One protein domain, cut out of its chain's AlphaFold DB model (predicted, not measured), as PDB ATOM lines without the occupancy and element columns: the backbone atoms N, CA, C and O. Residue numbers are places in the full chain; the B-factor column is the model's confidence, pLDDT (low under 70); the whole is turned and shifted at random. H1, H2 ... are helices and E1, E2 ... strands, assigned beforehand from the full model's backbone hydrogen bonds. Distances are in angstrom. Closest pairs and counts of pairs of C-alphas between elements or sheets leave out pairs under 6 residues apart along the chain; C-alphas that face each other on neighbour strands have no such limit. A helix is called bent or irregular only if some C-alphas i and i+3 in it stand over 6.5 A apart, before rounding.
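What this domain is: This is residues 3 to 86 of the 931 residues of an uncharacterized protein of Auriculariopsis ampla (UniProt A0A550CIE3). Helix H3 sits in the middle, with H4 folded back beside it as a helical hairpin opened into a narrow V, and with the later part of H2 crossing H3 steeply; residues 3 to 18, made of H1, the link after it and the first residues of H2, stick out as an arm. Near the closed end of the V, the short strand E1 runs beside two short stretches, residues 34 to 35 and residues 84 to 85. The printed part has 84 residues, with four named helices and one named strand in the order H1, H2, E1, H3, H4, and its class is mostly helix. It is only just compact, close to loose, with a radius of gyration of the C-alphas of 14.1 A and spans of 36 by 34 by 26 A.

Where its parts are: H1, residues 3 to 7, begins at C-alpha 3 at (187.003, 181.967, 135.599) and is 7.5 A long; it is neither bent nor irregular, but only just: C-alphas 4 and 7 are 6.2 A apart. H2, residues 13 to 28, is the longest helix, 22.5 A from first to last C-alpha, and ends at C-alpha 28 at (212.825, 183.549, 148.685). E1, residues 41 to 44, is 10.5 A long. H3, residues 45 to 59, is 21.8 A long and only just irregular: C-alphas 46 and 49 are 6.8 A apart. H4, residues 67 to 79, is 18.4 A long and ends at C-alpha 79 at (214.004, 161.045, 137.759).

How they stand to each other: H3 touches H4 with residues 45 to 49 alone; the closest C-alphas, those of Ala 45 and Leu 77, are 5.7 A apart. The two helices form a hairpin, at a shallow tilt of 28 degrees, opposite ways. H2 touches H3 with residues 23 to 27 alone, meeting residues 51 to 55 of H3; the closest C-alphas, those of Ile 26 and Val 51, are 6.5 A apart. Their tilt is steep, 54 degrees, and they run opposite ways. H2 and H4 are apart. The closest C-alphas of H2 and E1 are those of Phe 27 and Pro 41, 6.3 A apart. E1 pairs with no named strand, but its residues 41 to 42 pair antiparallel with residues 34 to 35, and its residues 43 to 44 pair antiparallel with residues 84 to 85. E1 and H3 meet only through their link. H1 is apart from H2, E1, H3 and H4. In H2 and H4 every O i to N i+4 pair is within hydrogen-bond range; in H3 9 of 11 are, and in H1 0 of 1, with 0 of 2 O i to N i+3 pairs within range.

The domain as a whole: The two C-alphas farthest apart, those of Arg 11 and Glu 79, are 37.8 A apart. Without residues 3 to 18, which stand free, the body spans 35 by 31 by 17 A. The printed part has no cut; the link from H2 to E1, residues 29 to 40, is long, and that from E1 to H3 is tight. The mean pLDDT of the printed part is 83.1, and residues 3 to 14 and residue 61 are under 70.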
ATOM      1  N   ASP A   3     188.252 182.456 134.998       39.84
ATOM      2  CA  ASP A   3     187.003 181.967 135.599       39.84
ATOM      3  C   ASP A   3     187.108 180.526 136.152       39.84
ATOM      4  O   ASP A   3     186.280 180.103 136.963       39.84
ATOM      5  N   ALA A   4     188.115 179.748 135.729       43.88
ATOM      6  CA  ALA A   4     188.315 178.371 136.186       43.88
ATOM      7  C   ALA A   4     188.829 178.307 137.638       43.88
ATOM      8  O   ALA A   4     188.312 177.530 138.449       43.88
ATOM      9  N   GLU A   5     189.803 179.154 137.987       48.34
ATOM     10  CA  GLU A   5     190.398 179.200 139.330       48.34
ATOM     11  C   GLU A   5     189.409 179.714 140.381       48.34
ATOM     12  O   GLU A   5     189.461 179.309 141.547       48.34
ATOM     13  N   GLU A   6     188.458 180.563 139.969       46.84
ATOM     14  CA  GLU A   6     187.532 181.221 140.888       46.84
ATOM     15  C   GLU A   6     186.690 180.218 141.709       46.84
ATOM     16  O   GLU A   6     186.311 180.489 142.856       46.84
ATOM     17  N   THR A   7     186.452 179.023 141.161       50.41
ATOM     18  CA  THR A   7     185.626 177.981 141.789       50.41
ATOM     19  C   THR A   7     186.357 177.119 142.825       50.41
ATOM     20  O   THR A   7     185.700 176.509 143.673       50.41
ATOM     21  N   LEU A   8     187.696 177.062 142.802       47.22
ATOM     22  CA  LEU A   8     188.467 176.131 143.638       47.22
ATOM     23  C   LEU A   8     188.595 176.603 145.098       47.22
ATOM     24  O   LEU A   8     188.684 175.782 146.018       47.22
ATOM     25  N   TYR A   9     188.572 177.922 145.304       55.09
ATOM     26  CA  TYR A   9     188.891 178.582 146.568       55.09
ATOM     27  C   TYR A   9     187.658 179.280 147.159       55.09
ATOM     28  O   TYR A   9     187.339 180.429 146.841       55.09
ATOM     29  N   GLY A  10     186.949 178.549 148.025       55.66
ATOM     30  CA  GLY A  10     185.740 179.008 148.715       55.66
ATOM     31  C   GLY A  10     186.006 179.978 149.875       55.66
ATOM     32  O   GLY A  10     186.905 180.810 149.840       55.66
ATOM     33  N   ARG A  11     185.221 179.868 150.956       42.94
ATOM     34  CA  ARG A  11     185.157 180.849 152.066       42.94
ATOM     35  C   ARG A  11     186.477 181.095 152.837       42.94
ATOM     36  O   ARG A  11     186.509 181.995 153.667       42.94
ATOM     37  N   ASN A  12     187.541 180.350 152.528       57.59
ATOM     38  CA  ASN A  12     188.887 180.482 153.092       57.59
ATOM     39  C   ASN A  12     189.866 181.314 152.228       57.59
ATOM     40  O   ASN A  12     191.047 181.314 152.552       57.59
ATOM     41  N   ARG A  13     189.432 182.022 151.161       64.75
ATOM     42  CA  ARG A  13     190.344 182.785 150.263       64.75
ATOM     43  C   ARG A  13     191.414 183.612 150.988       64.75
ATOM     44  O   ARG A  13     192.557 183.591 150.553       64.75
ATOM     45  N   GLN A  14     191.066 184.275 152.095       65.94
ATOM     46  CA  GLN A  14     192.030 185.034 152.901       65.94
ATOM     47  C   GLN A  14     193.167 184.134 153.411       65.94
ATOM     48  O   GLN A  14     194.311 184.340 153.042       65.94
ATOM     49  N   SER A  15     192.835 183.048 154.116       79.69
ATOM     50  CA  SER A  15     193.810 182.068 154.617       79.69
ATOM     51  C   SER A  15     194.661 181.422 153.518       79.69
ATOM     52  O   SER A  15     195.740 180.926 153.825       79.69
ATOM     53  N   ILE A  16     194.187 181.375 152.270       82.31
ATOM     54  CA  ILE A  16     194.942 180.824 151.135       82.31
ATOM     55  C   ILE A  16     195.943 181.858 150.606       82.31
ATOM     56  O   ILE A  16     197.090 181.500 150.364       82.31
ATOM     57  N   ALA A  17     195.550 183.132 150.512       85.62
ATOM     58  CA  ALA A  17     196.474 184.227 150.214       85.62
ATOM     59  C   ALA A  17     197.549 184.366 151.308       85.62
ATOM     60  O   ALA A  17     198.732 184.463 150.992       85.62
ATOM     61  N   ASP A  18     197.154 184.271 152.582       88.62
ATOM     62  CA  ASP A  18     198.072 184.309 153.725       88.62
ATOM     63  C   ASP A  18     199.076 183.122 153.684       88.62
ATOM     64  O   ASP A  18     200.241 183.273 154.053       88.62
ATOM     65  N   ILE A  19     198.654 181.936 153.209       88.62
ATOM     66  CA  ILE A  19     199.533 180.768 152.982       88.62
ATOM     67  C   ILE A  19     200.461 180.984 151.779       88.62
ATOM     68  O   ILE A  19     201.643 180.649 151.858       88.62
ATOM     69  N   GLU A  20     199.963 181.549 150.678       91.50
ATOM     70  CA  GLU A  20     200.775 181.825 149.491       91.50
ATOM     71  C   GLU A  20     201.859 182.877 149.771       91.50
ATOM     72  O   GLU A  20     203.002 182.704 149.350       91.50
ATOM     73  N   GLU A  21     201.541 183.936 150.522       91.69
ATOM     74  CA  GLU A  21     202.508 184.954 150.950       91.69
ATOM     75  C   GLU A  21     203.617 184.333 151.818       91.69
ATOM     76  O   GLU A  21     204.801 184.484 151.510       91.69
ATOM     77  N   ASN A  22     203.252 183.517 152.816       91.19
ATOM     78  CA  ASN A  22     204.229 182.789 153.633       91.19
ATOM     79  C   ASN A  22     205.076 181.793 152.819       91.19
ATOM     80  O   ASN A  22     206.255 181.603 153.124       91.19
ATOM     81  N   LEU A  23     204.518 181.167 151.777       92.69
ATOM     82  CA  LEU A  23     205.280 180.301 150.874       92.69
ATOM     83  C   LEU A  23     206.227 181.091 149.969       92.69
ATOM     84  O   LEU A  23     207.365 180.663 149.796       92.69
ATOM     85  N   ARG A  24     205.829 182.256 149.447       93.81
ATOM     86  CA  ARG A  24     206.731 183.145 148.691       93.81
ATOM     87  C   ARG A  24     207.934 183.563 149.548       93.81
ATOM     88  O   ARG A  24     209.061 183.496 149.061       93.81
ATOM     89  N   ASP A  25     207.718 183.877 150.827       94.56
ATOM     90  CA  ASP A  25     208.784 184.164 151.798       94.56
ATOM     91  C   ASP A  25     209.709 182.960 152.060       94.56
ATOM     92  O   ASP A  25     210.928 183.120 152.130       94.56
ATOM     93  N   ILE A  26     209.161 181.745 152.195       94.50
ATOM     94  CA  ILE A  26     209.967 180.520 152.359       94.50
ATOM     95  C   ILE A  26     210.779 180.229 151.090       94.50
ATOM     96  O   ILE A  26     211.955 179.889 151.196       94.50
ATOM     97  N   PHE A  27     210.195 180.384 149.898       94.94
ATOM     98  CA  PHE A  27     210.899 180.190 148.626       94.94
ATOM     99  C   PHE A  27     212.048 181.200 148.487       94.94
ATOM    100  O   PHE A  27     213.178 180.791 148.237       94.94
ATOM    101  N   MET A  28     211.799 182.492 148.729       93.06
ATOM    102  CA  MET A  28     212.825 183.549 148.685       93.06
ATOM    103  C   MET A  28     213.968 183.351 149.698       93.06
ATOM    104  O   MET A  28     215.055 183.892 149.505       93.06
ATOM    105  N   ALA A  29     213.753 182.573 150.765       94.06
ATOM    106  CA  ALA A  29     214.791 182.223 151.735       94.06
ATOM    107  C   ALA A  29     215.719 181.073 151.280       94.06
ATOM    108  O   ALA A  29     216.751 180.846 151.916       94.06
ATOM    109  N   GLN A  30     215.391 180.339 150.208       92.50
ATOM    110  CA  GLN A  30     216.181 179.182 149.777       92.50
ATOM    111  C   GLN A  30     217.432 179.588 148.973       92.50
ATOM    112  O   GLN A  30     217.339 180.411 148.060       92.50
ATOM    113  N   PRO A  31     218.598 178.947 149.195       88.19
ATOM    114  CA  PRO A  31     219.871 179.305 148.548       88.19
ATOM    115  C   PRO A  31     219.970 178.947 147.049       88.19
ATOM    116  O   PRO A  31     221.048 179.055 146.469       88.19
ATOM    117  N   GLY A  32     218.870 178.513 146.426       86.88
ATOM    118  CA  GLY A  32     218.752 178.217 144.993       86.88
ATOM    119  C   GLY A  32     217.512 178.836 144.335       86.88
ATOM    120  O   GLY A  32     217.148 178.427 143.234       86.88
ATOM    121  N   ALA A  33     216.839 179.776 145.005       91.88
ATOM    122  CA  ALA A  33     215.685 180.463 144.441       91.88
ATOM    123  C   ALA A  33     216.100 181.513 143.400       91.88
ATOM    124  O   ALA A  33     217.041 182.281 143.602       91.88
ATOM    125  N   HIS A  34     215.358 181.566 142.299       93.12
ATOM    126  CA  HIS A  34     215.412 182.644 141.311       93.12
ATOM    127  C   HIS A  34     214.000 183.194 141.080       93.12
ATOM    128  O   HIS A  34     213.039 182.690 141.655       93.12
ATOM    129  N   VAL A  35     213.868 184.255 140.288       93.75
ATOM    130  CA  VAL A  35     212.569 184.858 139.962       93.75
ATOM    131  C   VAL A  35     212.311 184.664 138.472       93.75
ATOM    132  O   VAL A  35     213.185 184.975 137.665       93.75
ATOM    133  N   ASP A  36     211.138 184.130 138.138       91.94
ATOM    134  CA  ASP A  36     210.695 183.891 136.760       91.94
ATOM    135  C   ASP A  36     210.327 185.203 136.041       91.94
ATOM    136  O   ASP A  36     210.173 186.256 136.672       91.94
ATOM    137  N   GLU A  37     210.109 185.151 134.727       90.75
ATOM    138  CA  GLU A  37     209.725 186.313 133.911       90.75
ATOM    139  C   GLU A  37     208.414 186.969 134.387       90.75
ATOM    140  O   GLU A  37     208.222 188.176 134.229       90.75
ATOM    141  N   GLN A  38     207.530 186.202 135.034       89.25
ATOM    142  CA  GLN A  38     206.261 186.669 135.609       89.25
ATOM    143  C   GLN A  38     206.400 187.150 137.070       89.25
ATOM    144  O   GLN A  38     205.399 187.402 137.740       89.25
ATOM    145  N   GLY A  39     207.625 187.278 137.594       89.94
ATOM    146  CA  GLY A  39     207.902 187.852 138.917       89.94
ATOM    147  C   GLY A  39     207.670 186.917 140.111       89.94
ATOM    148  O   GLY A  39     207.746 187.370 141.253       89.94
ATOM    149  N   SER A  40     207.398 185.630 139.877       91.69
ATOM    150  CA  SER A  40     207.216 184.628 140.940       91.69
ATOM    151  C   SER A  40     208.542 183.957 141.318       91.69
ATOM    152  O   SER A  40     209.358 183.710 140.429       91.69
ATOM    153  N   PRO A  41     208.788 183.631 142.604       92.62
ATOM    154  CA  PRO A  41     209.977 182.886 142.991       92.62
ATOM    155  C   PRO A  41     209.861 181.415 142.567       92.62
ATOM    156  O   PRO A  41     208.835 180.774 142.794       92.62
ATOM    157  N   VAL A  42     210.931 180.881 141.989       94.25
ATOM    158  CA  VAL A  42     211.053 179.508 141.488       94.25
ATOM    159  C   VAL A  42     212.220 178.817 142.182       94.25
ATOM    160  O   VAL A  42     213.311 179.380 142.301       94.25
ATOM    161  N   ILE A  43     212.002 177.572 142.602       94.06
ATOM    162  CA  ILE A  43     213.035 176.689 143.160       94.06
ATOM    163  C   ILE A  43     213.208 175.439 142.291       94.06
ATOM    164  O   ILE A  43     212.265 174.989 141.636       94.06
ATOM    165  N   SER A  44     214.409 174.856 142.325       91.81
ATOM    166  CA  SER A  44     214.644 173.509 141.793       91.81
ATOM    167  C   SER A  44     213.923 172.452 142.636       91.81
ATOM    168  O   SER A  44     213.889 172.563 143.867       91.81
ATOM    169  N   ALA A  45     213.427 171.413 141.959       86.56
ATOM    170  CA  ALA A  45     213.039 170.102 142.469       86.56
ATOM    171  C   ALA A  45     213.663 169.735 143.829       86.56
ATOM    172  O   ALA A  45     212.954 169.601 144.827       86.56
ATOM    173  N   ASP A  46     214.994 169.642 143.884       86.50
ATOM    174  CA  ASP A  46     215.754 169.163 145.047       86.50
ATOM    175  C   ASP A  46     215.504 169.975 146.332       86.50
ATOM    176  O   ASP A  46     215.616 169.459 147.444       86.50
ATOM    177  N   SER A  47     215.151 171.257 146.195       90.56
ATOM    178  CA  SER A  47     214.895 172.161 147.326       90.56
ATOM    179  C   SER A  47     213.466 172.064 147.873       90.56
ATOM    180  O   SER A  47     213.205 172.534 148.982       90.56
ATOM    181  N   LEU A  48     212.538 171.435 147.142       90.31
ATOM    182  CA  LEU A  48     211.120 171.369 147.509       90.31
ATOM    183  C   LEU A  48     210.893 170.648 148.848       90.31
ATOM    184  O   LEU A  48     210.088 171.097 149.662       90.31
ATOM    185  N   VAL A  49     211.649 169.580 149.123       90.12
ATOM    186  CA  VAL A  49     211.563 168.834 150.393       90.12
ATOM    187  C   VAL A  49     211.978 169.707 151.587       90.12
ATOM    188  O   VAL A  49     211.347 169.655 152.640       90.12
ATOM    189  N   HIS A  50     212.995 170.563 151.425       90.69
ATOM    190  CA  HIS A  50     213.406 171.497 152.478       90.69
ATOM    191  C   HIS A  50     212.333 172.570 152.730       90.69
ATOM    192  O   HIS A  50     212.015 172.864 153.881       90.69
ATOM    193  N   VAL A  51     211.714 173.086 151.663       92.19
ATOM    194  CA  VAL A  51     210.604 174.049 151.734       92.19
ATOM    195  C   VAL A  51     209.374 173.472 152.437       92.19
ATOM    196  O   VAL A  51     208.788 174.156 153.275       92.19
ATOM    197  N   ILE A  52     209.006 172.215 152.164       90.69
ATOM    198  CA  ILE A  52     207.884 171.543 152.841       90.69
ATOM    199  C   ILE A  52     208.169 171.402 154.345       90.69
ATOM    200  O   ILE A  52     207.316 171.763 155.156       90.69
ATOM    201  N   HIS A  53     209.379 170.986 154.733       89.44
ATOM    202  CA  HIS A  53     209.774 170.923 156.145       89.44
ATOM    203  C   HIS A  53     209.852 172.299 156.827       89.44
ATOM    204  O   HIS A  53     209.535 172.420 158.013       89.44
ATOM    205  N   GLU A  54     210.256 173.355 156.116       90.81
ATOM    206  CA  GLU A  54     210.237 174.711 156.669       90.81
ATOM    207  C   GLU A  54     208.798 175.218 156.856       90.81
ATOM    208  O   GLU A  54     208.481 175.792 157.900       90.81
ATOM    209  N   PHE A  55     207.900 174.932 155.908       91.50
ATOM    210  CA  PHE A  55     206.476 175.249 156.015       91.50
ATOM    211  C   PHE A  55     205.811 174.506 157.186       91.50
ATOM    212  O   PHE A  55     205.203 175.154 158.038       91.50
ATOM    213  N   GLN A  56     206.010 173.185 157.311       89.56
ATOM    214  CA  GLN A  56     205.567 172.378 158.465       89.56
ATOM    215  C   GLN A  56     206.034 172.993 159.799       89.56
ATOM    216  O   GLN A  56     205.246 173.144 160.739       89.56
ATOM    217  N   ARG A  57     207.307 173.415 159.870       88.88
ATOM    218  CA  ARG A  57     207.909 174.046 161.056       88.88
ATOM    219  C   ARG A  57     207.294 175.409 161.392       88.88
ATOM    220  O   ARG A  57     207.220 175.744 162.572       88.88
ATOM    221  N   ARG A  58     206.861 176.195 160.396       87.81
ATOM    222  CA  ARG A  58     206.165 177.478 160.617       87.81
ATOM    223  C   ARG A  58     204.680 177.297 160.975       87.81
ATOM    224  O   ARG A  58     204.170 178.091 161.758       87.81
ATOM    225  N   TYR A  59     204.005 176.273 160.443       85.12
ATOM    226  CA  TYR A  59     202.545 176.105 160.562       85.12
ATOM    227  C   TYR A  59     202.047 175.170 161.675       85.12
ATOM    228  O   TYR A  59     200.849 175.175 161.950       85.12
ATOM    229  N   GLY A  60     202.923 174.431 162.368       72.69
ATOM    230  CA  GLY A  60     202.561 173.776 163.638       72.69
ATOM    231  C   GLY A  60     202.957 172.309 163.810       72.69
ATOM    232  O   GLY A  60     202.569 171.720 164.814       72.69
ATOM    233  N   GLY A  61     203.741 171.727 162.898       62.41
ATOM    234  CA  GLY A  61     204.308 170.385 163.085       62.41
ATOM    235  C   GLY A  61     203.337 169.215 162.882       62.41
ATOM    236  O   GLY A  61     203.574 168.144 163.429       62.41
ATOM    237  N   GLU A  62     202.265 169.406 162.110       76.00
ATOM    238  CA  GLU A  62     201.510 168.295 161.520       76.00
ATOM    239  C   GLU A  62     202.170 167.907 160.186       76.00
ATOM    240  O   GLU A  62     202.394 168.758 159.315       76.00
ATOM    241  N   ASP A  63     202.540 166.633 160.039       79.75
ATOM    242  CA  ASP A  63     203.333 166.156 158.905       79.75
ATOM    243  C   ASP A  63     202.483 166.048 157.629       79.75
ATOM    244  O   ASP A  63     201.885 165.021 157.327       79.75
ATOM    245  N   LEU A  64     202.474 167.129 156.839       81.81
ATOM    246  CA  LEU A  64     201.794 167.219 155.531       81.81
ATOM    247  C   LEU A  64     202.147 166.107 154.518       81.81
ATOM    248  O   LEU A  64     201.452 165.971 153.513       81.81
ATOM    249  N   MET A  65     203.230 165.359 154.738       83.94
ATOM    250  CA  MET A  65     203.606 164.174 153.965       83.94
ATOM    251  C   MET A  65     204.171 163.115 154.910       83.94
ATOM    252  O   MET A  65     205.050 163.425 155.714       83.94
ATOM    253  N   ASN A  66     203.743 161.861 154.758       88.25
ATOM    254  CA  ASN A  66     204.394 160.724 155.424       88.25
ATOM    255  C   ASN A  66     205.814 160.529 154.858       88.25
ATOM    256  O   ASN A  66     206.034 160.787 153.674       88.25
ATOM    257  N   GLU A  67     206.759 159.980 155.631       84.38
ATOM    258  CA  GLU A  67     208.140 159.757 155.150       84.38
ATOM    259  C   GLU A  67     208.190 158.893 153.870       84.38
ATOM    260  O   GLU A  67     208.991 159.171 152.981       84.38
ATOM    261  N   ASP A  68     207.271 157.932 153.695       86.88
ATOM    262  CA  ASP A  68     207.126 157.153 152.452       86.88
ATOM    263  C   ASP A  68     206.765 158.028 151.237       86.88
ATOM    264  O   ASP A  68     207.265 157.823 150.131       86.88
ATOM    265  N   GLN A  69     205.915 159.042 151.436       84.88
ATOM    266  CA  GLN A  69     205.546 160.009 150.399       84.88
ATOM    267  C   GLN A  69     206.698 160.981 150.122       84.88
ATOM    268  O   GLN A  69     206.910 161.360 148.972       84.88
ATOM    269  N   ILE A  70     207.479 161.346 151.145       85.44
ATOM    270  CA  ILE A  70     208.708 162.129 150.976       85.44
ATOM    271  C   ILE A  70     209.757 161.300 150.215       85.44
ATOM    272  O   ILE A  70     210.440 161.836 149.345       85.44
ATOM    273  N   HIS A  71     209.861 159.990 150.457       85.88
ATOM    274  CA  HIS A  71     210.742 159.103 149.694       85.88
ATOM    275  C   HIS A  71     210.266 158.923 148.244       85.88
ATOM    276  O   HIS A  71     211.087 158.973 147.328       85.88
ATOM    277  N   MET A  72     208.959 158.778 148.010       86.06
ATOM    278  CA  MET A  72     208.386 158.741 146.660       86.06
ATOM    279  C   MET A  72     208.632 160.057 145.908       86.06
ATOM    280  O   MET A  72     209.024 160.032 144.743       86.06
ATOM    281  N   LEU A  73     208.485 161.200 146.587       85.12
ATOM    282  CA  LEU A  73     208.825 162.510 146.041       85.12
ATOM    283  C   LEU A  73     210.323 162.592 145.711       85.12
ATOM    284  O   LEU A  73     210.658 162.914 144.580       85.12
ATOM    285  N   ARG A  74     211.228 162.228 146.633       87.62
ATOM    286  CA  ARG A  74     212.683 162.187 146.369       87.62
ATOM    287  C   ARG A  74     213.017 161.350 145.126       87.62
ATOM    288  O   ARG A  74     213.810 161.809 144.311       87.62
ATOM    289  N   ASN A  75     212.379 160.191 144.939       87.81
ATOM    290  CA  ASN A  75     212.577 159.358 143.747       87.81
ATOM    291  C   ASN A  75     212.151 160.094 142.460       87.81
ATOM    292  O   ASN A  75     212.952 160.211 141.532       87.81
ATOM    293  N   LEU A  76     210.943 160.670 142.426       85.56
ATOM    294  CA  LEU A  76     210.445 161.438 141.272       85.56
ATOM    295  C   LEU A  76     211.320 162.661 140.948       85.56
ATOM    296  O   LEU A  76     211.542 162.972 139.780       85.56
ATOM    297  N   LEU A  77     211.862 163.338 141.966       85.88
ATOM    298  CA  LEU A  77     212.787 164.459 141.774       85.88
ATOM    299  C   LEU A  77     214.130 163.982 141.185       85.88
ATOM    300  O   LEU A  77     214.663 164.641 140.295       85.88
ATOM    301  N   THR A  78     214.639 162.804 141.583       87.81
ATOM    302  CA  THR A  78     215.838 162.211 140.949       87.81
ATOM    303  C   THR A  78     215.611 161.725 139.515       87.81
ATOM    304  O   THR A  78     216.559 161.702 138.730       87.81
ATOM    305  N   GLU A  79     214.377 161.377 139.142       90.50
ATOM    306  CA  GLU A  79     214.004 161.045 137.759       90.50
ATOM    307  C   GLU A  79     213.810 162.305 136.892       90.50
ATOM    308  O   GLU A  79     214.013 162.264 135.673       90.50
ATOM    309  N   HIS A  80     213.460 163.446 137.503       87.06
ATOM    310  CA  HIS A  80     213.143 164.707 136.821       87.06
ATOM    311  C   HIS A  80     213.882 165.928 137.424       87.06
ATOM    312  O   HIS A  80     213.240 166.865 137.904       87.06
ATOM    313  N   PRO A  81     215.228 165.995 137.333       84.94
ATOM    314  CA  PRO A  81     216.040 167.051 137.962       84.94
ATOM    315  C   PRO A  81     215.825 168.463 137.389       84.94
ATOM    316  O   PRO A  81     216.269 169.446 137.975       84.94
ATOM    317  N   ASN A  82     215.142 168.584 136.245       87.06
ATOM    318  CA  ASN A  82     214.801 169.867 135.621       87.06
ATOM    319  C   ASN A  82     213.435 170.420 136.082       87.06
ATOM    320  O   ASN A  82     213.008 171.456 135.577       87.06
ATOM    321  N   LEU A  83     212.719 169.733 136.982       88.81
ATOM    322  CA  LEU A  83     211.390 170.153 137.423       88.81
ATOM    323  C   LEU A  83     211.487 171.407 138.310       88.81
ATOM    324  O   LEU A  83     212.014 171.367 139.423       88.81
ATOM    325  N   THR A  84     210.955 172.526 137.832       90.75
ATOM    326  CA  THR A  84     210.823 173.766 138.603       90.75
ATOM    327  C   THR A  84     209.510 173.784 139.385       90.75
ATOM    328  O   THR A  84     208.470 173.348 138.895       90.75
ATOM    329  N   CYS A  85     209.543 174.297 140.617       91.38
ATOM    330  CA  CYS A  85     208.350 174.458 141.450       91.38
ATOM    331  C   CYS A  85     208.105 175.938 141.773       91.38
ATOM    332  O   CYS A  85     209.050 176.688 142.031       91.38
ATOM    333  N   THR A  86     206.830 176.334 141.794       93.06
ATOM    334  CA  THR A  86     206.332 177.667 142.172       93.06
ATOM    335  C   THR A  86     205.419 177.580 143.405       93.06
ATOM    336  O   THR A  86     204.798 176.538 143.644       93.06
TER     337      THR A  86